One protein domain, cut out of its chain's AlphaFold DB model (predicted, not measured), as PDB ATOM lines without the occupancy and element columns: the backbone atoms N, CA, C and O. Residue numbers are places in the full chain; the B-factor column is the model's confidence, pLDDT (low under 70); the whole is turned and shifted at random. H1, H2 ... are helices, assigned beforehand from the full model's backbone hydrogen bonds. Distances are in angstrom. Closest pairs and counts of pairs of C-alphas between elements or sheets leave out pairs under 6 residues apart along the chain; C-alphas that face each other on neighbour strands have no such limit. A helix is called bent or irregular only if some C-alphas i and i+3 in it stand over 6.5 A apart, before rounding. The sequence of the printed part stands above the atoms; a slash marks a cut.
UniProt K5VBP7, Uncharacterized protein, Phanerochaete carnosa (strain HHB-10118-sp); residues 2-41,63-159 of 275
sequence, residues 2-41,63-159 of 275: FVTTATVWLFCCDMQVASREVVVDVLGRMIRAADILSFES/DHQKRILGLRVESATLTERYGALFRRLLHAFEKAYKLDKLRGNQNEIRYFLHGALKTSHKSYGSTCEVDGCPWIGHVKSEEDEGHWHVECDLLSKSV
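What this domain is: This is residues 2 to 41 and 63 to 159 of the 275 residues of an uncharacterized protein of Phanerochaete carnosa (strain HHB-10118-sp) (UniProt K5VBP7). Five helices form a two-row bundle: H2 and H4 run side by side over a row of H1, H3 and H5, the rows running opposite ways. Tiny H6 and residues 146 to 159, a long stretch with no named element, lie beyond H5 on the side away from H1, and a second such stretch, residues 123 to 141, runs from the end of H5 to H6. The 137 printed residues hold six named helices, H1 to H6 in order, and no named strand; the class is all helix. The whole is compact, radius of gyration of the C-alphas 14.2 A, spanning 40 by 34 by 27 A.

Where its parts are: Find C-alpha 2 at (-2.663, 17.035, -52.801), where H1, residues 2 to 12, begins. Next come H2, residues 20 to 39, 28.6 A long, and H3, residues 64 to 73. H4, residues 75 to 98, measures 20.5 A; it has a kink of 127 degrees near residue 82 and is irregular, with C-alphas 81 and 84 9.0 A apart. H5, residues 106 to 122, measures 24.0 A, and H6, residues 142 to 145, ends at C-alpha 145 (-4.360, 8.729, -21.228).

How they stand to each other: H1 to H5 form an up and down bundle, each running against the one before. Look first at H1 and H2, a hairpin: they touch, closest at the C-alphas of Val 3 and Met 30, 5.7 A, H2 with residues 26 to 33 alone. H2 touches H4 at a shallow tilt of 12 degrees, the same way; the C-alphas of Ser 38 and Ala 96, 4.6 A apart, are closest. H3 touches H5, closest at the C-alphas of Arg 72 and Ala 116, 5.1 A. H6 touches no helix. Every O i to N i+4 pair is within hydrogen-bond range in H1, H2, H3 and H5, and 18 of 20 in H4; H6 is too short for such a pair.

The domain as a whole: Residues 42 to 62 are not printed; C-alphas 41 and 63 stand 20.6 A apart across the cut. The link from H5 to H6 is long. Confidence is under 70 at residues 41, 125 and 141 to 144.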
ATOM      1  N   PHE A   2      -3.255  15.762 -53.249       85.19
ATOM      2  CA  PHE A   2      -2.663  17.035 -52.801       85.19
ATOM      3  C   PHE A   2      -2.104  17.043 -51.368       85.19
ATOM      4  O   PHE A   2      -0.939  17.375 -51.186       85.19
ATOM      5  N   VAL A   3      -2.883  16.613 -50.364       82.69
ATOM      6  CA  VAL A   3      -2.445  16.620 -48.951       82.69
ATOM      7  C   VAL A   3      -1.133  15.850 -48.753       82.69
ATOM      8  O   VAL A   3      -0.274  16.304 -48.013       82.69
ATOM      9  N   THR A   4      -0.929  14.725 -49.452       81.62
ATOM     10  CA  THR A   4       0.339  13.966 -49.387       81.62
ATOM     11  C   THR A   4       1.508  14.801 -49.867       81.62
ATOM     12  O   THR A   4       2.515  14.897 -49.177       81.62
ATOM     13  N   THR A   5       1.368  15.379 -51.059       85.56
ATOM     14  CA  THR A   5       2.432  16.143 -51.703       85.56
ATOM     15  C   THR A   5       2.756  17.375 -50.873       85.56
ATOM     16  O   THR A   5       3.924  17.658 -50.646       85.56
ATOM     17  N   ALA A   6       1.731  18.042 -50.340       87.00
ATOM     18  CA  ALA A   6       1.877  19.192 -49.462       87.00
ATOM     19  C   ALA A   6       2.579  18.839 -48.142       87.00
ATOM     20  O   ALA A   6       3.486  19.556 -47.744       87.00
ATOM     21  N   THR A   7       2.237  17.725 -47.483       85.31
ATOM     22  CA  THR A   7       2.943  17.308 -46.260       85.31
ATOM     23  C   THR A   7       4.403  16.952 -46.534       85.31
ATOM     24  O   THR A   7       5.275  17.352 -45.771       85.31
ATOM     25  N   VAL A   8       4.685  16.211 -47.612       85.62
ATOM     26  CA  VAL A   8       6.070  15.887 -47.995       85.62
ATOM     27  C   VAL A   8       6.840  17.165 -48.311       85.62
ATOM     28  O   VAL A   8       7.971  17.321 -47.867       85.62
ATOM     29  N   TRP A   9       6.214  18.097 -49.028       90.06
ATOM     30  CA  TRP A   9       6.800  19.399 -49.300       90.06
ATOM     31  C   TRP A   9       7.079  20.169 -48.008       90.06
ATOM     32  O   TRP A   9       8.202  20.614 -47.841       90.06
ATOM     33  N   LEU A  10       6.136  20.252 -47.064       87.25
ATOM     34  CA  LEU A  10       6.347  20.917 -45.769       87.25
ATOM     35  C   LEU A  10       7.498  20.295 -44.967       87.25
ATOM     36  O   LEU A  10       8.232  21.019 -44.313       87.25
ATOM     37  N   PHE A  11       7.668  18.974 -45.043       84.75
ATOM     38  CA  PHE A  11       8.752  18.263 -44.366       84.75
ATOM     39  C   PHE A  11      10.120  18.468 -45.037       84.75
ATOM     40  O   PHE A  11      11.148  18.538 -44.371       84.75
ATOM     41  N   CYS A  12      10.160  18.523 -46.369       86.06
ATOM     42  CA  CYS A  12      11.408  18.689 -47.118       86.06
ATOM     43  C   CYS A  12      11.796  20.156 -47.336       86.06
ATOM     44  O   CYS A  12      12.952  20.441 -47.654       86.06
ATOM     45  N   CYS A  13      10.840  21.075 -47.242       86.69
ATOM     46  CA  CYS A  13      11.053  22.489 -47.466       86.69
ATOM     47  C   CYS A  13      11.610  23.133 -46.202       86.69
ATOM     48  O   CYS A  13      11.068  22.969 -45.111       86.69
ATOM     49  N   ASP A  14      12.662  23.930 -46.361       87.44
ATOM     50  CA  ASP A  14      13.072  24.832 -45.300       87.44
ATOM     51  C   ASP A  14      12.038  25.963 -45.178       87.44
ATOM     52  O   ASP A  14      12.078  26.962 -45.904       87.44
ATOM     53  N   MET A  15      11.088  25.800 -44.254       85.75
ATOM     54  CA  MET A  15      10.043  26.787 -43.961       85.75
ATOM     55  C   MET A  15      10.600  28.133 -43.462       85.75
ATOM     56  O   MET A  15       9.842  29.097 -43.337       85.75
ATOM     57  N   GLN A  16      11.899  28.213 -43.147       83.81
ATOM     58  CA  GLN A  16      12.592  29.471 -42.863       83.81
ATOM     59  C   GLN A  16      12.858  30.282 -44.126       83.81
ATOM     60  O   GLN A  16      12.864  31.510 -44.073       83.81
ATOM     61  N   VAL A  17      13.064  29.593 -45.246       87.69
ATOM     62  CA  VAL A  17      13.457  30.177 -46.531       87.69
ATOM     63  C   VAL A  17      12.259  30.319 -47.472       87.69
ATOM     64  O   VAL A  17      12.242  31.209 -48.321       87.69
ATOM     65  N   ALA A  18      11.242  29.467 -47.331       89.94
ATOM     66  CA  ALA A  18      10.017  29.567 -48.116       89.94
ATOM     67  C   ALA A  18       9.289  30.901 -47.882       89.94
ATOM     68  O   ALA A  18       9.166  31.364 -46.747       89.94
ATOM     69  N   SER A  19       8.733  31.487 -48.950       92.56
ATOM     70  CA  SER A  19       7.851  32.649 -48.804       92.56
ATOM     71  C   SER A  19       6.650  32.285 -47.930       92.56
ATOM     72  O   SER A  19       5.981  31.269 -48.148       92.56
ATOM     73  N   ARG A  20       6.346  33.161 -46.967       93.12
ATOM     74  CA  ARG A  20       5.196  33.031 -46.066       93.12
ATOM     75  C   ARG A  20       3.889  32.836 -46.836       93.12
ATOM     76  O   ARG A  20       3.053  32.041 -46.422       93.12
ATOM     77  N   GLU A  21       3.726  33.533 -47.957       95.31
ATOM     78  CA  GLU A  21       2.528  33.472 -48.805       95.31
ATOM     79  C   GLU A  21       2.317  32.073 -49.388       95.31
ATOM     80  O   GLU A  21       1.199  31.562 -49.378       95.31
ATOM     81  N   VAL A  22       3.402  31.417 -49.814       93.88
ATOM     82  CA  VAL A  22       3.362  30.056 -50.363       93.88
ATOM     83  C   VAL A  22       2.939  29.064 -49.285       93.88
ATOM     84  O   VAL A  22       2.060  28.238 -49.520       93.88
ATOM     85  N   VAL A  23       3.517  29.155 -48.083       93.94
ATOM     86  CA  VAL A  23       3.156  28.249 -46.982       93.94
ATOM     87  C   VAL A  23       1.703  28.459 -46.553       93.94
ATOM     88  O   VAL A  23       0.977  27.486 -46.353       93.94
ATOM     89  N   VAL A  24       1.246  29.713 -46.467       96.19
ATOM     90  CA  VAL A  24      -0.154  30.049 -46.162       96.19
ATOM     91  C   VAL A  24      -1.108  29.477 -47.212       96.19
ATOM     92  O   VAL A  24      -2.116  28.875 -46.838       96.19
ATOM     93  N   ASP A  25      -0.798  29.610 -48.504       95.38
ATOM     94  CA  ASP A  25      -1.624  29.044 -49.577       95.38
ATOM     95  C   ASP A  25      -1.660  27.508 -49.514       95.38
ATOM     96  O   ASP A  25      -2.738  26.909 -49.564       95.38
ATOM     97  N   VAL A  26      -0.508  26.859 -49.308       94.19
ATOM     98  CA  VAL A  26      -0.421  25.399 -49.147       94.19
ATOM     99  C   VAL A  26      -1.271  24.930 -47.964       94.19
ATOM    100  O   VAL A  26      -2.112  24.045 -48.140       94.19
ATOM    101  N   LEU A  27      -1.123  25.544 -46.787       95.31
ATOM    102  CA  LEU A  27      -1.928  25.217 -45.607       95.31
ATOM    103  C   LEU A  27      -3.420  25.460 -45.863       95.31
ATOM    104  O   LEU A  27      -4.243  24.599 -45.560       95.31
ATOM    105  N   GLY A  28      -3.779  26.580 -46.494       96.56
ATOM    106  CA  GLY A  28      -5.158  26.893 -46.865       96.56
ATOM    107  C   GLY A  28      -5.783  25.840 -47.784       96.56
ATOM    108  O   GLY A  28      -6.924  25.421 -47.574       96.56
ATOM    109  N   ARG A  29      -5.033  25.356 -48.780       96.12
ATOM    110  CA  ARG A  29      -5.469  24.257 -49.658       96.12
ATOM    111  C   ARG A  29      -5.582  22.931 -48.903       96.12
ATOM    112  O   ARG A  29      -6.511  22.171 -49.166       96.12
ATOM    113  N   MET A  30      -4.677  22.653 -47.961       94.81
ATOM    114  CA  MET A  30      -4.746  21.452 -47.123       94.81
ATOM    115  C   MET A  30      -5.986  21.454 -46.226       94.81
ATOM    116  O   MET A  30      -6.646  20.423 -46.142       94.81
ATOM    117  N   ILE A  31      -6.333  22.599 -45.624       95.50
ATOM    118  CA  ILE A  31      -7.550  22.762 -44.809       95.50
ATOM    119  C   ILE A  31      -8.779  22.416 -45.648       95.50
ATOM    120  O   ILE A  31      -9.527  21.516 -45.286       95.50
ATOM    121  N   ARG A  32      -8.925  23.037 -46.828       94.88
ATOM    122  CA  ARG A  32     -10.051  22.757 -47.736       94.88
ATOM    123  C   ARG A  32     -10.143  21.277 -48.107       94.88
ATOM    124  O   ARG A  32     -11.230  20.713 -48.118       94.88
ATOM    125  N   ALA A  33      -9.011  20.634 -48.391       91.88
ATOM    126  CA  ALA A  33      -8.988  19.208 -48.705       91.88
ATOM    127  C   ALA A  33      -9.396  18.331 -47.505       91.88
ATOM    128  O   ALA A  33     -10.127  17.361 -47.689       91.88
ATOM    129  N   ALA A  34      -8.951  18.661 -46.289       91.81
ATOM    130  CA  ALA A  34      -9.328  17.948 -45.066       91.81
ATOM    131  C   ALA A  34     -10.808  18.162 -44.690       91.81
ATOM    132  O   ALA A  34     -11.476  17.228 -44.244       91.81
ATOM    133  N   ASP A  35     -11.346  19.355 -44.945       92.12
ATOM    134  CA  ASP A  35     -12.771  19.637 -44.787       92.12
ATOM    135  C   ASP A  35     -13.611  18.809 -45.761       92.12
ATOM    136  O   ASP A  35     -14.579  18.180 -45.339       92.12
ATOM    137  N   ILE A  36     -13.217  18.721 -47.039       90.56
ATOM    138  CA  ILE A  36     -13.904  17.875 -48.031       90.56
ATOM    139  C   ILE A  36     -13.941  16.415 -47.565       90.56
ATOM    140  O   ILE A  36     -15.010  15.808 -47.587       90.56
ATOM    141  N   LEU A  37     -12.824  15.880 -47.046       87.25
ATOM    142  CA  LEU A  37     -12.788  14.526 -46.472       87.25
ATOM    143  C   LEU A  37     -13.806  14.341 -45.337       87.25
ATOM    144  O   LEU A  37     -14.308  13.238 -45.137       87.25
ATOM    145  N   SER A  38     -14.109  15.409 -44.599       84.88
ATOM    146  CA  SER A  38     -15.080  15.402 -43.504       84.88
ATOM    147  C   SER A  38     -16.531  15.582 -43.964       84.88
ATOM    148  O   SER A  38     -17.443  15.215 -43.226       84.88
ATOM    149  N   PHE A  39     -16.766  16.171 -45.140       81.56
ATOM    150  CA  PHE A  39     -18.104  16.410 -45.690       81.56
ATOM    151  C   PHE A  39     -18.597  15.301 -46.607       81.56
ATOM    152  O   PHE A  39     -19.809  15.127 -46.709       81.56
ATOM    153  N   GLU A  40     -17.692  14.585 -47.278       71.25
ATOM    154  CA  GLU A  40     -18.040  13.539 -48.236       71.25
ATOM    155  C   GLU A  40     -18.846  12.454 -47.511       71.25
ATOM    156  O   GLU A  40     -18.309  11.614 -46.772       71.25
ATOM    157  N   SER A  41     -20.172  12.567 -47.624       53.72
ATOM    158  CA  SER A  41     -21.118  11.787 -46.847       53.72
ATOM    159  C   SER A  41     -20.920  10.318 -47.179       53.72
ATOM    160  O   SER A  41     -20.448   9.945 -48.253       53.72
ATOM    161  N   ASP A  63      -1.350   6.498 -47.220       82.12
ATOM    162  CA  ASP A  63      -1.267   6.256 -45.798       82.12
ATOM    163  C   ASP A  63      -1.417   7.590 -45.044       82.12
ATOM    164  O   ASP A  63      -0.479   8.391 -44.979       82.12
ATOM    165  N   HIS A  64      -2.625   7.889 -44.544       88.25
ATOM    166  CA  HIS A  64      -2.904   9.157 -43.854       88.25
ATOM    167  C   HIS A  64      -2.072   9.284 -42.575       88.25
ATOM    168  O   HIS A  64      -1.695  10.394 -42.206       88.25
ATOM    169  N   GLN A  65      -1.719   8.156 -41.955       87.81
ATOM    170  CA  GLN A  65      -0.844   8.073 -40.788       87.81
ATOM    171  C   GLN A  65       0.499   8.766 -41.032       87.81
ATOM    172  O   GLN A  65       0.873   9.652 -40.269       87.81
ATOM    173  N   LYS A  66       1.189   8.445 -42.137       87.38
ATOM    174  CA  LYS A  66       2.466   9.090 -42.494       87.38
ATOM    175  C   LYS A  66       2.326  10.596 -42.692       87.38
ATOM    176  O   LYS A  66       3.236  11.348 -42.357       87.38
ATOM    177  N   ARG A  67       1.184  11.046 -43.220       87.06
ATOM    178  CA  ARG A  67       0.921  12.479 -43.415       87.06
ATOM    179  C   ARG A  67       0.765  13.198 -42.071       87.06
ATOM    180  O   ARG A  67       1.351  14.250 -41.852       87.06
ATOM    181  N   ILE A  68       0.004  12.613 -41.154       90.88
ATOM    182  CA  ILE A  68      -0.214  13.200 -39.827       90.88
ATOM    183  C   ILE A  68       1.075  13.170 -39.009       90.88
ATOM    184  O   ILE A  68       1.384  14.145 -38.329       90.88
ATOM    185  N   LEU A  69       1.879  12.113 -39.145       90.56
ATOM    186  CA  LEU A  69       3.218  12.062 -38.570       90.56
ATOM    187  C   LEU A  69       4.084  13.236 -39.050       90.56
ATOM    188  O   LEU A  69       4.693  13.905 -38.223       90.56
ATOM    189  N   GLY A  70       4.108  13.526 -40.356       89.31
ATOM    190  CA  GLY A  70       4.861  14.666 -40.894       89.31
ATOM    191  C   GLY A  70       4.430  16.003 -40.283       89.31
ATOM    192  O   GLY A  70       5.273  16.797 -39.873       89.31
ATOM    193  N   LEU A  71       3.120  16.221 -40.131       90.38
ATOM    194  CA  LEU A  71       2.587  17.423 -39.475       90.38
ATOM    195  C   LEU A  71       2.929  17.494 -37.984       90.38
ATOM    196  O   LEU A  71       3.139  18.584 -37.459       90.38
ATOM    197  N   ARG A  72       2.995  16.347 -37.299       92.00
ATOM    198  CA  ARG A  72       3.421  16.275 -35.899       92.00
ATOM    199  C   ARG A  72       4.892  16.651 -35.745       92.00
ATOM    200  O   ARG A  72       5.219  17.387 -34.826       92.00
ATOM    201  N   VAL A  73       5.773  16.153 -36.613       89.75
ATOM    202  CA  VAL A  73       7.214  16.468 -36.544       89.75
ATOM    203  C   VAL A  73       7.443  17.976 -36.656       89.75
ATOM    204  O   VAL A  73       8.180  18.546 -35.859       89.75
ATOM    205  N   GLU A  74       6.727  18.632 -37.567       91.44
ATOM    206  CA  GLU A  74       6.828  20.078 -37.794       91.44
ATOM    207  C   GLU A  74       5.904  20.917 -36.895       91.44
ATOM    208  O   GLU A  74       5.757  22.127 -37.099       91.44
ATOM    209  N   SER A  75       5.256  20.311 -35.892       91.56
ATOM    210  CA  SER A  75       4.160  20.968 -35.177       91.56
ATOM    211  C   SER A  75       4.605  22.222 -34.442       91.56
ATOM    212  O   SER A  75       3.840  23.176 -34.391       91.56
ATOM    213  N   ALA A  76       5.817  22.248 -33.879       91.06
ATOM    214  CA  ALA A  76       6.335  23.413 -33.161       91.06
ATOM    215  C   ALA A  76       6.515  24.614 -34.104       91.06
ATOM    216  O   ALA A  76       5.945  25.675 -33.858       91.06
ATOM    217  N   THR A  77       7.211  24.411 -35.226       92.06
ATOM    218  CA  THR A  77       7.463  25.442 -36.245       92.06
ATOM    219  C   THR A  77       6.166  25.951 -36.872       92.06
ATOM    220  O   THR A  77       5.962  27.159 -37.008       92.06
ATOM    221  N   LEU A  78       5.259  25.037 -37.242       93.38
ATOM    222  CA  LEU A  78       3.969  25.391 -37.836       93.38
ATOM    223  C   LEU A  78       3.073  26.136 -36.844       93.38
ATOM    224  O   LEU A  78       2.398  27.092 -37.225       93.38
ATOM    225  N   THR A  79       3.104  25.727 -35.575       93.50
ATOM    226  CA  THR A  79       2.402  26.404 -34.482       93.50
ATOM    227  C   THR A  79       2.923  27.826 -34.330       93.50
ATOM    228  O   THR A  79       2.135  28.750 -34.460       93.50
ATOM    229  N   GLU A  80       4.229  28.018 -34.147       92.44
ATOM    230  CA  GLU A  80       4.846  29.333 -33.921       92.44
ATOM    231  C   GLU A  80       4.585  30.336 -35.060       92.44
ATOM    232  O   GLU A  80       4.323  31.516 -34.826       92.44
ATOM    233  N   ARG A  81       4.643  29.877 -36.314       93.00
ATOM    234  CA  ARG A  81       4.592  30.769 -37.486       93.00
ATOM    235  C   ARG A  81       3.208  30.942 -38.084       93.00
ATOM    236  O   ARG A  81       2.901  31.996 -38.644       93.00
ATOM    237  N   TYR A  82       2.391  29.899 -38.005       94.19
ATOM    238  CA  TYR A  82       1.115  29.801 -38.710       94.19
ATOM    239  C   TYR A  82      -0.028  29.390 -37.779       94.19
ATOM    240  O   TYR A  82      -1.055  28.928 -38.270       94.19
ATOM    241  N   GLY A  83       0.134  29.572 -36.460       94.00
ATOM    242  CA  GLY A  83      -0.706  29.027 -35.387       94.00
ATOM    243  C   GLY A  83      -2.182  28.845 -35.724       94.00
ATOM    244  O   GLY A  83      -2.668  27.718 -35.705       94.00
ATOM    245  N   ALA A  84      -2.872  29.918 -36.114       94.75
ATOM    246  CA  ALA A  84      -4.295  29.870 -36.455       94.75
ATOM    247  C   ALA A  84      -4.624  28.934 -37.632       94.75
ATOM    248  O   ALA A  84      -5.542  28.117 -37.566       94.75
ATOM    249  N   LEU A  85      -3.862  29.017 -38.724       95.50
ATOM    250  CA  LEU A  85      -4.055  28.150 -39.890       95.50
ATOM    251  C   LEU A  85      -3.712  26.700 -39.561       95.50
ATOM    252  O   LEU A  85      -4.432  25.788 -39.966       95.50
ATOM    253  N   PHE A  86      -2.635  26.481 -38.809       95.50
ATOM    254  CA  PHE A  86      -2.230  25.136 -38.430       95.50
ATOM    255  C   PHE A  86      -3.256  24.473 -37.501       95.50
ATOM    256  O   PHE A  86      -3.649  23.337 -37.758       95.50
ATOM    257  N   ARG A  87      -3.786  25.185 -36.496       95.88
ATOM    258  CA  ARG A  87      -4.877  24.675 -35.645       95.88
ATOM    259  C   ARG A  87      -6.127  24.334 -36.446       95.88
ATOM    260  O   ARG A  87      -6.673  23.247 -36.278       95.88
ATOM    261  N   ARG A  88      -6.550  25.202 -37.373       96.44
ATOM    262  CA  ARG A  88      -7.685  24.914 -38.270       96.44
ATOM    263  C   ARG A  88      -7.464  23.641 -39.086       96.44
ATOM    264  O   ARG A  88      -8.380  22.834 -39.207       96.44
ATOM    265  N   LEU A  89      -6.250  23.431 -39.598       96.25
ATOM    266  CA  LEU A  89      -5.894  22.197 -40.299       96.25
ATOM    267  C   LEU A  89      -6.000  20.970 -39.385       96.25
ATOM    268  O   LEU A  89      -6.558  19.950 -39.790       96.25
ATOM    269  N   LEU A  90      -5.488  21.062 -38.156       96.38
ATOM    270  CA  LEU A  90      -5.562  19.966 -37.193       96.38
ATOM    271  C   LEU A  90      -7.010  19.631 -36.814       96.38
ATOM    272  O   LEU A  90      -7.348  18.451 -36.775       96.38
ATOM    273  N   HIS A  91      -7.883  20.625 -36.628       96.81
ATOM    274  CA  HIS A  91      -9.311  20.387 -36.376       96.81
ATOM    275  C   HIS A  91     -10.038  19.773 -37.576       96.81
ATOM    276  O   HIS A  91     -10.898  18.909 -37.399       96.81
ATOM    277  N   ALA A  92      -9.675  20.151 -38.803       95.38
ATOM    278  CA  ALA A  92     -10.212  19.498 -39.994       95.38
ATOM    279  C   ALA A  92      -9.819  18.006 -40.038       95.38
ATOM    280  O   ALA A  92     -10.655  17.146 -40.325       95.38
ATOM    281  N   PHE A  93      -8.577  17.662 -39.670       95.50
ATOM    282  CA  PHE A  93      -8.167  16.260 -39.540       95.50
ATOM    283  C   PHE A  93      -8.809  15.541 -38.355       95.50
ATOM    284  O   PHE A  93      -9.181  14.380 -38.498       95.50
ATOM    285  N   GLU A  94      -8.970  16.201 -37.211       95.94
ATOM    286  CA  GLU A  94      -9.700  15.668 -36.059       95.94
ATOM    287  C   GLU A  94     -11.125  15.266 -36.457       95.94
ATOM    288  O   GLU A  94     -11.571  14.156 -36.159       95.94
ATOM    289  N   LYS A  95     -11.825  16.141 -37.188       94.62
ATOM    290  CA  LYS A  95     -13.170  15.877 -37.702       94.62
ATOM    291  C   LYS A  95     -13.175  14.681 -38.659       94.62
ATOM    292  O   LYS A  95     -13.968  13.760 -38.473       94.62
ATOM    293  N   ALA A  96     -12.257  14.643 -39.626       92.88
ATOM    294  CA  ALA A  96     -12.128  13.521 -40.556       92.88
ATOM    295  C   ALA A  96     -11.805  12.197 -39.835       92.88
ATOM    296  O   ALA A  96     -12.328  11.142 -40.195       92.88
ATOM    297  N   TYR A  97     -10.965  12.240 -38.797       93.69
ATOM    298  CA  TYR A  97     -10.615  11.086 -37.973       93.69
ATOM    299  C   TYR A  97     -11.827  10.545 -37.205       93.69
ATOM    300  O   TYR A  97     -12.102   9.345 -37.259       93.69
ATOM    301  N   LYS A  98     -12.585  11.427 -36.541       93.38
ATOM    302  CA  LYS A  98     -13.808  11.065 -35.804       93.38
ATOM    303  C   LYS A  98     -14.863  10.414 -36.698       93.38
ATOM    304  O   LYS A  98     -15.599   9.552 -36.232       93.38
ATOM    305  N   LEU A  99     -14.897  10.791 -37.976       91.06
ATOM    306  CA  LEU A  99     -15.787  10.238 -39.003       91.06
ATOM    307  C   LEU A  99     -15.239   8.981 -39.706       91.06
ATOM    308  O   LEU A  99     -15.832   8.531 -40.685       91.06
ATOM    309  N   ASP A 100     -14.115   8.431 -39.240       90.75
ATOM    310  CA  ASP A 100     -13.445   7.255 -39.815       90.75
ATOM    311  C   ASP A 100     -13.011   7.427 -41.286       90.75
ATOM    312  O   ASP A 100     -12.896   6.475 -42.056       90.75
ATOM    313  N   LYS A 101     -12.744   8.670 -41.707       90.44
ATOM    314  CA  LYS A 101     -12.354   8.998 -43.091       90.44
ATOM    315  C   LYS A 101     -10.851   8.867 -43.332       90.44
ATOM    316  O   LYS A 101     -10.400   8.798 -44.475       90.44
ATOM    317  N   LEU A 102     -10.058   8.810 -42.263       90.81
ATOM    318  CA  LEU A 102      -8.606   8.690 -42.341       90.81
ATOM    319  C   LEU A 102      -8.176   7.221 -42.334       90.81
ATOM    320  O   LEU A 102      -8.319   6.517 -41.341       90.81
ATOM    321  N   ARG A 103      -7.596   6.765 -43.446       90.00
ATOM    322  CA  ARG A 103      -7.059   5.400 -43.604       90.00
ATOM    323  C   ARG A 103      -5.636   5.269 -43.049       90.00
ATOM    324  O   ARG A 103      -4.800   6.118 -43.349       90.00
ATOM    325  N   GLY A 104      -5.356   4.172 -42.348       89.44
ATOM    326  CA  GLY A 104      -4.057   3.850 -41.737       89.44
ATOM    327  C   GLY A 104      -4.241   3.176 -40.375       89.44
ATOM    328  O   GLY A 104      -5.374   2.835 -40.009       89.44
ATOM    329  N   ASN A 105      -3.156   3.004 -39.615       91.25
ATOM    330  CA  ASN A 105      -3.245   2.557 -38.225       91.25
ATOM    331  C   ASN A 105      -3.957   3.631 -37.384       91.25
ATOM    332  O   ASN A 105      -3.431   4.723 -37.172       91.25
ATOM    333  N   GLN A 106      -5.166   3.319 -36.910       91.12
ATOM    334  CA  GLN A 106      -6.018   4.276 -36.199       91.12
ATOM    335  C   GLN A 106      -5.413   4.738 -34.871       91.12
ATOM    336  O   GLN A 106      -5.555   5.908 -34.524       91.12
ATOM    337  N   ASN A 107      -4.692   3.861 -34.169       90.31
ATOM    338  CA  ASN A 107      -4.047   4.207 -32.901       90.31
ATOM    339  C   ASN A 107      -2.890   5.185 -33.117       90.31
ATOM    340  O   ASN A 107      -2.739   6.145 -32.369       90.31
ATOM    341  N   GLU A 108      -2.110   4.994 -34.182       91.38
ATOM    342  CA  GLU A 108      -1.034   5.923 -34.525       91.38
ATOM    343  C   GLU A 108      -1.566   7.264 -35.027       91.38
ATOM    344  O   GLU A 108      -1.065   8.310 -34.628       91.38
ATOM    345  N   ILE A 109      -2.615   7.254 -35.857       93.62
ATOM    346  CA  ILE A 109      -3.292   8.486 -36.276       93.62
ATOM    347  C   ILE A 109      -3.777   9.264 -35.048       93.62
ATOM    348  O   ILE A 109      -3.514  10.463 -34.951       93.62
ATOM    349  N   ARG A 110      -4.431   8.582 -34.099       94.25
ATOM    350  CA  ARG A 110      -4.885   9.173 -32.836       94.25
ATOM    351  C   ARG A 110      -3.727   9.781 -32.055       94.25
ATOM    352  O   ARG A 110      -3.799  10.945 -31.676       94.25
ATOM    353  N   TYR A 111      -2.660   9.012 -31.861       91.94
ATOM    354  CA  TYR A 111      -1.476   9.441 -31.125       91.94
ATOM    355  C   TYR A 111      -0.822  10.677 -31.753       91.94
ATOM    356  O   TYR A 111      -0.534  11.658 -31.064       91.94
ATOM    357  N   PHE A 112      -0.643  10.687 -33.077       94.00
ATOM    358  CA  PHE A 112      -0.026  11.820 -33.756       94.00
ATOM    359  C   PHE A 112      -0.922  13.064 -33.776       94.00
ATOM    360  O   PHE A 112      -0.411  14.167 -33.565       94.00
ATOM    361  N   LEU A 113      -2.236  12.905 -33.986       95.25
ATOM    362  CA  LEU A 113      -3.185  14.020 -33.911       95.25
ATOM    363  C   LEU A 113      -3.230  14.623 -32.512       95.25
ATOM    364  O   LEU A 113      -3.179  15.843 -32.391       95.25
ATOM    365  N   HIS A 114      -3.275  13.786 -31.474       94.44
ATOM    366  CA  HIS A 114      -3.277  14.246 -30.090       94.44
ATOM    367  C   HIS A 114      -2.049  15.098 -29.786       94.44
ATOM    368  O   HIS A 114      -2.185  16.257 -29.395       94.44
ATOM    369  N   GLY A 115      -0.855  14.571 -30.070       91.69
ATOM    370  CA  GLY A 115       0.389  15.296 -29.829       91.69
ATOM    371  C   GLY A 115       0.454  16.631 -30.580       91.69
ATOM    372  O   GLY A 115       0.905  17.628 -30.014       91.69
ATOM    373  N   ALA A 116      -0.040  16.688 -31.822       93.69
ATOM    374  CA  ALA A 116      -0.071  17.923 -32.607       93.69
ATOM    375  C   ALA A 116      -1.110  18.935 -32.081       93.69
ATOM    376  O   ALA A 116      -0.795  20.119 -31.926       93.69
ATOM    377  N   LEU A 117      -2.330  18.489 -31.755       94.62
ATOM    378  CA  LEU A 117      -3.393  19.335 -31.195       94.62
ATOM    379  C   LEU A 117      -2.991  19.887 -29.825       94.62
ATOM    380  O   LEU A 117      -3.052  21.097 -29.618       94.62
ATOM    381  N   LYS A 118      -2.466  19.040 -28.937       92.31
ATOM    382  CA  LYS A 118      -1.957  19.449 -27.623       92.31
ATOM    383  C   LYS A 118      -0.827  20.473 -27.744       92.31
ATOM    384  O   LYS A 118      -0.875  21.522 -27.107       92.31
ATOM    385  N   THR A 119       0.167  20.205 -28.595       90.75
ATOM    386  CA  THR A 119       1.288  21.136 -28.828       90.75
ATOM    387  C   THR A 119       0.806  22.483 -29.358       90.75
ATOM    388  O   THR A 119       1.203  23.522 -28.835       90.75
ATOM    389  N   SER A 120      -0.078  22.476 -30.358       93.25
ATOM    390  CA  SER A 120      -0.560  23.706 -31.004       93.25
ATOM    391  C   SER A 120      -1.417  24.600 -30.100       93.25
ATOM    392  O   SER A 120      -1.454  25.816 -30.304       93.25
ATOM    393  N   HIS A 121      -2.060  24.020 -29.081       93.56
ATOM    394  CA  HIS A 121      -2.859  24.753 -28.096       93.56
ATOM    395  C   HIS A 121      -2.053  25.179 -26.862       93.56
ATOM    396  O   HIS A 121      -2.379  26.191 -26.248       93.56
ATOM    397  N   LYS A 122      -0.956  24.486 -26.521       89.38
ATOM    398  CA  LYS A 122      -0.117  24.835 -25.360       89.38
ATOM    399  C   LYS A 122       0.490  26.241 -25.465       89.38
ATOM    400  O   LYS A 122       0.592  26.936 -24.459       89.38
ATOM    401  N   SER A 123       0.903  26.653 -26.663       77.69
ATOM    402  CA  SER A 123       1.677  27.888 -26.875       77.69
ATOM    403  C   SER A 123       0.826  29.157 -27.002       77.69
ATOM    404  O   SER A 123       1.349  30.252 -26.832       77.69
ATOM    405  N   TYR A 124      -0.464  29.028 -27.325       70.56
ATOM    406  CA  TYR A 124      -1.325  30.149 -27.741       70.56
ATOM    407  C   TYR A 124      -2.415  30.521 -26.724       70.56
ATOM    408  O   TYR A 124      -3.302  31.325 -27.015       70.56
ATOM    409  N   GLY A 125      -2.327  29.979 -25.507       68.00
ATOM    410  CA  GLY A 125      -3.213  30.335 -24.402       68.00
ATOM    411  C   GLY A 125      -4.650  29.847 -24.598       68.00
ATOM    412  O   GLY A 125      -4.884  28.705 -24.982       68.00
ATOM    413  N   SER A 126      -5.618  30.713 -24.288       74.56
ATOM    414  CA  SER A 126      -7.052  30.397 -24.225       74.56
ATOM    415  C   SER A 126      -7.827  30.667 -25.520       74.56
ATOM    416  O   SER A 126      -9.055  30.717 -25.491       74.56
ATOM    417  N   THR A 127      -7.140  30.879 -26.647       89.81
ATOM    418  CA  THR A 127      -7.788  31.254 -27.913       89.81
ATOM    419  C   THR A 127      -7.625  30.171 -28.973       89.81
ATOM    420  O   THR A 127      -6.539  29.631 -29.181       89.81
ATOM    421  N   CYS A 128      -8.726  29.853 -29.648       94.56
ATOM    422  CA  CYS A 128      -8.777  28.974 -30.807       94.56
ATOM    423  C   CYS A 128      -9.808  29.533 -31.790       94.56
ATOM    424  O   CYS A 128     -10.768  30.185 -31.390       94.56
ATOM    425  N   GLU A 129      -9.606  29.271 -33.075       94.19
ATOM    426  CA  GLU A 129     -10.485  29.703 -34.165       94.19
ATOM    427  C   GLU A 129     -11.779  28.879 -34.242       94.19
ATOM    428  O   GLU A 129     -12.662  29.190 -35.038       94.19
ATOM    429  N   VAL A 130     -11.865  27.801 -33.460       91.31
ATOM    430  CA  VAL A 130     -13.059  26.973 -33.308       91.31
ATOM    431  C   VAL A 130     -13.749  27.363 -32.005       91.31
ATOM    432  O   VAL A 130     -13.169  27.225 -30.924       91.31
ATOM    433  N   ASP A 131     -14.992  27.827 -32.110       92.31
ATOM    434  CA  ASP A 131     -15.796  28.221 -30.955       92.31
ATOM    435  C   ASP A 131     -15.953  27.058 -29.970       92.31
ATOM    436  O   ASP A 131     -16.291  25.934 -30.347       92.31
ATOM    437  N   GLY A 132     -15.684  27.332 -28.691       91.88
ATOM    438  CA  GLY A 132     -15.760  26.322 -27.635       91.88
ATOM    439  C   GLY A 132     -14.756  25.175 -27.799       91.88
ATOM    440  O   GLY A 132     -15.044  24.060 -27.368       91.88
ATOM    441  N   CYS A 133     -13.603  25.418 -28.439       95.19
ATOM    442  CA  CYS A 133     -12.603  24.382 -28.682       95.19
ATOM    443  C   CYS A 133     -12.201  23.654 -27.382       95.19
ATOM    444  O   CYS A 133     -11.617  24.271 -26.486       95.19
ATOM    445  N   PRO A 134     -12.425  22.330 -27.287       92.81
ATOM    446  CA  PRO A 134     -12.191  21.582 -26.056       92.81
ATOM    447  C   PRO A 134     -10.706  21.288 -25.801       92.81
ATOM    448  O   PRO A 134     -10.343  20.805 -24.733       92.81
ATOM    449  N   TRP A 135      -9.834  21.577 -26.772       93.94
ATOM    450  CA  TRP A 135      -8.384  21.483 -26.597       93.94
ATOM    451  C   TRP A 135      -7.818  22.650 -25.784       93.94
ATOM    452  O   TRP A 135      -6.706  22.549 -25.259       93.94
ATOM    453  N   ILE A 136      -8.574  23.745 -25.644       92.38
ATOM    454  CA  ILE A 136      -8.216  24.842 -24.748       92.38
ATOM    455  C   ILE A 136      -8.273  24.320 -23.308       92.38
ATOM    456  O   ILE A 136      -9.327  23.935 -22.813       92.38
ATOM    457  N   GLY A 137      -7.124  24.309 -22.628       86.19
ATOM    458  CA  GLY A 137      -7.023  23.798 -21.259       86.19
ATOM    459  C   GLY A 137      -6.983  22.270 -21.147       86.19
ATOM    460  O   GLY A 137      -7.071  21.747 -20.039       86.19
ATOM    461  N   HIS A 138      -6.807  21.538 -22.253       88.50
ATOM    462  CA  HIS A 138      -6.603  20.088 -22.207       88.50
ATOM    463  C   HIS A 138      -5.198  19.750 -21.679       88.50
ATOM    464  O   HIS A 138      -4.207  19.834 -22.408       88.50
ATOM    465  N   VAL A 139      -5.098  19.392 -20.392       78.50
ATOM    466  CA  VAL A 139      -3.811  19.170 -19.691       78.50
ATOM    467  C   VAL A 139      -3.466  17.688 -19.495       78.50
ATOM    468  O   VAL A 139      -2.328  17.399 -19.125       78.50
ATOM    469  N   LYS A 140      -4.377  16.747 -19.792       76.56
ATOM    470  CA  LYS A 140      -4.178  15.312 -19.500       76.56
ATOM    471  C   LYS A 140      -2.786  14.823 -19.939       76.56
ATOM    472  O   LYS A 140      -2.324  15.116 -21.053       76.56
ATOM    473  N   SER A 141      -2.080  14.161 -19.025       68.00
ATOM    474  CA  SER A 141      -0.716  13.678 -19.246       68.00
ATOM    475  C   SER A 141      -0.712  12.371 -20.053       68.00
ATOM    476  O   SER A 141      -1.749  11.731 -20.210       68.00
ATOM    477  N   GLU A 142       0.445  11.969 -20.595       65.88
ATOM    478  CA  GLU A 142       0.582  10.643 -21.233       65.88
ATOM    479  C   GLU A 142       0.321   9.499 -20.237       65.88
ATOM    480  O   GLU A 142      -0.111   8.420 -20.640       65.88
ATOM    481  N   GLU A 143       0.544   9.742 -18.942       66.94
ATOM    482  CA  GLU A 143       0.275   8.787 -17.865       66.94
ATOM    483  C   GLU A 143      -1.233   8.607 -17.640       66.94
ATOM    484  O   GLU A 143      -1.682   7.483 -17.429       66.94
ATOM    485  N   ASP A 144      -2.015   9.685 -17.777       68.06
ATOM    486  CA  ASP A 144      -3.474   9.675 -17.584       68.06
ATOM    487  C   ASP A 144      -4.257   9.142 -18.793       68.06
ATOM    488  O   ASP A 144      -5.440   8.847 -18.668       68.06
ATOM    489  N   GLU A 145      -3.656   9.104 -19.987       71.06
ATOM    490  CA  GLU A 145      -4.360   8.729 -21.228       71.06
ATOM    491  C   GLU A 145      -3.825   7.442 -21.880       71.06
ATOM    492  O   GLU A 145      -4.365   6.972 -22.895       71.06
ATOM    493  N   GLY A 146      -2.748   6.891 -21.315       71.50
ATOM    494  CA  GLY A 146      -1.979   5.784 -21.865       71.50
ATOM    495  C   GLY A 146      -1.118   6.178 -23.071       71.50
ATOM    496  O   GLY A 146      -1.332   7.193 -23.731       71.50
ATOM    497  N   HIS A 147      -0.162   5.311 -23.423       72.25
ATOM    498  CA  HIS A 147       0.839   5.561 -24.477       72.25
ATOM    499  C   HIS A 147       0.247   5.955 -25.845       72.25
ATOM    500  O   HIS A 147       0.870   6.685 -26.608       72.25
ATOM    501  N   TRP A 148      -0.963   5.485 -26.159       75.44
ATOM    502  CA  TRP A 148      -1.656   5.753 -27.426       75.44
ATOM    503  C   TRP A 148      -2.808   6.764 -27.295       75.44
ATOM    504  O   TRP A 148      -3.587   6.932 -28.235       75.44
ATOM    505  N   HIS A 149      -2.951   7.408 -26.134       80.44
ATOM    506  CA  HIS A 149      -4.049   8.320 -25.806       80.44
ATOM    507  C   HIS A 149      -5.444   7.718 -26.030       80.44
ATOM    508  O   HIS A 149      -6.374   8.419 -26.441       80.44
ATOM    509  N   VAL A 150      -5.600   6.406 -25.808       76.06
ATOM    510  CA  VAL A 150      -6.854   5.666 -26.068       76.06
ATOM    511  C   VAL A 150      -7.990   6.173 -25.177       76.06
ATOM    512  O   VAL A 150      -9.154   6.116 -25.575       76.06
ATOM    513  N   GLU A 151      -7.641   6.753 -24.033       81.06
ATOM    514  CA  GLU A 151      -8.565   7.303 -23.037       81.06
ATOM    515  C   GLU A 151      -8.796   8.818 -23.208       81.06
ATOM    516  O   GLU A 151      -9.490   9.462 -22.422       81.06
ATOM    517  N   CYS A 152      -8.230   9.431 -24.256       87.06
ATOM    518  CA  CYS A 152      -8.496  10.833 -24.557       87.06
ATOM    519  C   CYS A 152      -9.868  11.001 -25.228       87.06
ATOM    520  O   CYS A 152      -9.991  10.819 -26.443       87.06
ATOM    521  N   ASP A 153     -10.881  11.394 -24.455       88.75
ATOM    522  CA  ASP A 153     -12.265  11.576 -24.920       88.75
ATOM    523  C   ASP A 153     -12.401  12.542 -26.104       88.75
ATOM    524  O   ASP A 153     -13.277  12.376 -26.954       88.75
ATOM    525  N   LEU A 154     -11.485  13.513 -26.222       92.06
ATOM    526  CA  LEU A 154     -11.479  14.483 -27.319       92.06
ATOM    527  C   LEU A 154     -11.254  13.837 -28.684       92.06
ATOM    528  O   LEU A 154     -11.651  14.416 -29.685       92.06
ATOM    529  N   LEU A 155     -10.662  12.644 -28.745       92.50
ATOM    530  CA  LEU A 155     -10.467  11.875 -29.976       92.50
ATOM    531  C   LEU A 155     -11.280  10.575 -29.989       92.50
ATOM    532  O   LEU A 155     -11.054   9.708 -30.832       92.50
ATOM    533  N   SER A 156     -12.241  10.412 -29.088       91.44
ATOM    534  CA  SER A 156     -13.164   9.287 -29.179       91.44
ATOM    535  C   SER A 156     -14.030   9.437 -30.433       91.44
ATOM    536  O   SER A 156     -14.578  10.507 -30.718       91.44
ATOM    537  N   LYS A 157     -14.123   8.365 -31.225       88.75
ATOM    538  CA  LYS A 157     -15.024   8.323 -32.382       88.75
ATOM    539  C   LYS A 157     -16.453   8.263 -31.866       88.75
ATOM    540  O   LYS A 157     -16.732   7.521 -30.923       88.75
ATOM    541  N   SER A 158     -17.359   9.025 -32.473       75.31
ATOM    542  CA  SER A 158     -18.772   8.867 -32.160       75.31
ATOM    543  C   SER A 158     -19.185   7.455 -32.562       75.31
ATOM    544  O   SER A 158     -18.923   7.006 -33.680       75.31
ATOM    545  N   VAL A 159     -19.808   6.728 -31.634       71.50
ATOM    546  CA  VAL A 159     -20.469   5.471 -31.973       71.50
ATOM    547  C   VAL A 159     -21.573   5.860 -32.943       71.50
ATOM    548  O   VAL A 159     -22.560   6.476 -32.540       71.50
TER     549      VAL A 159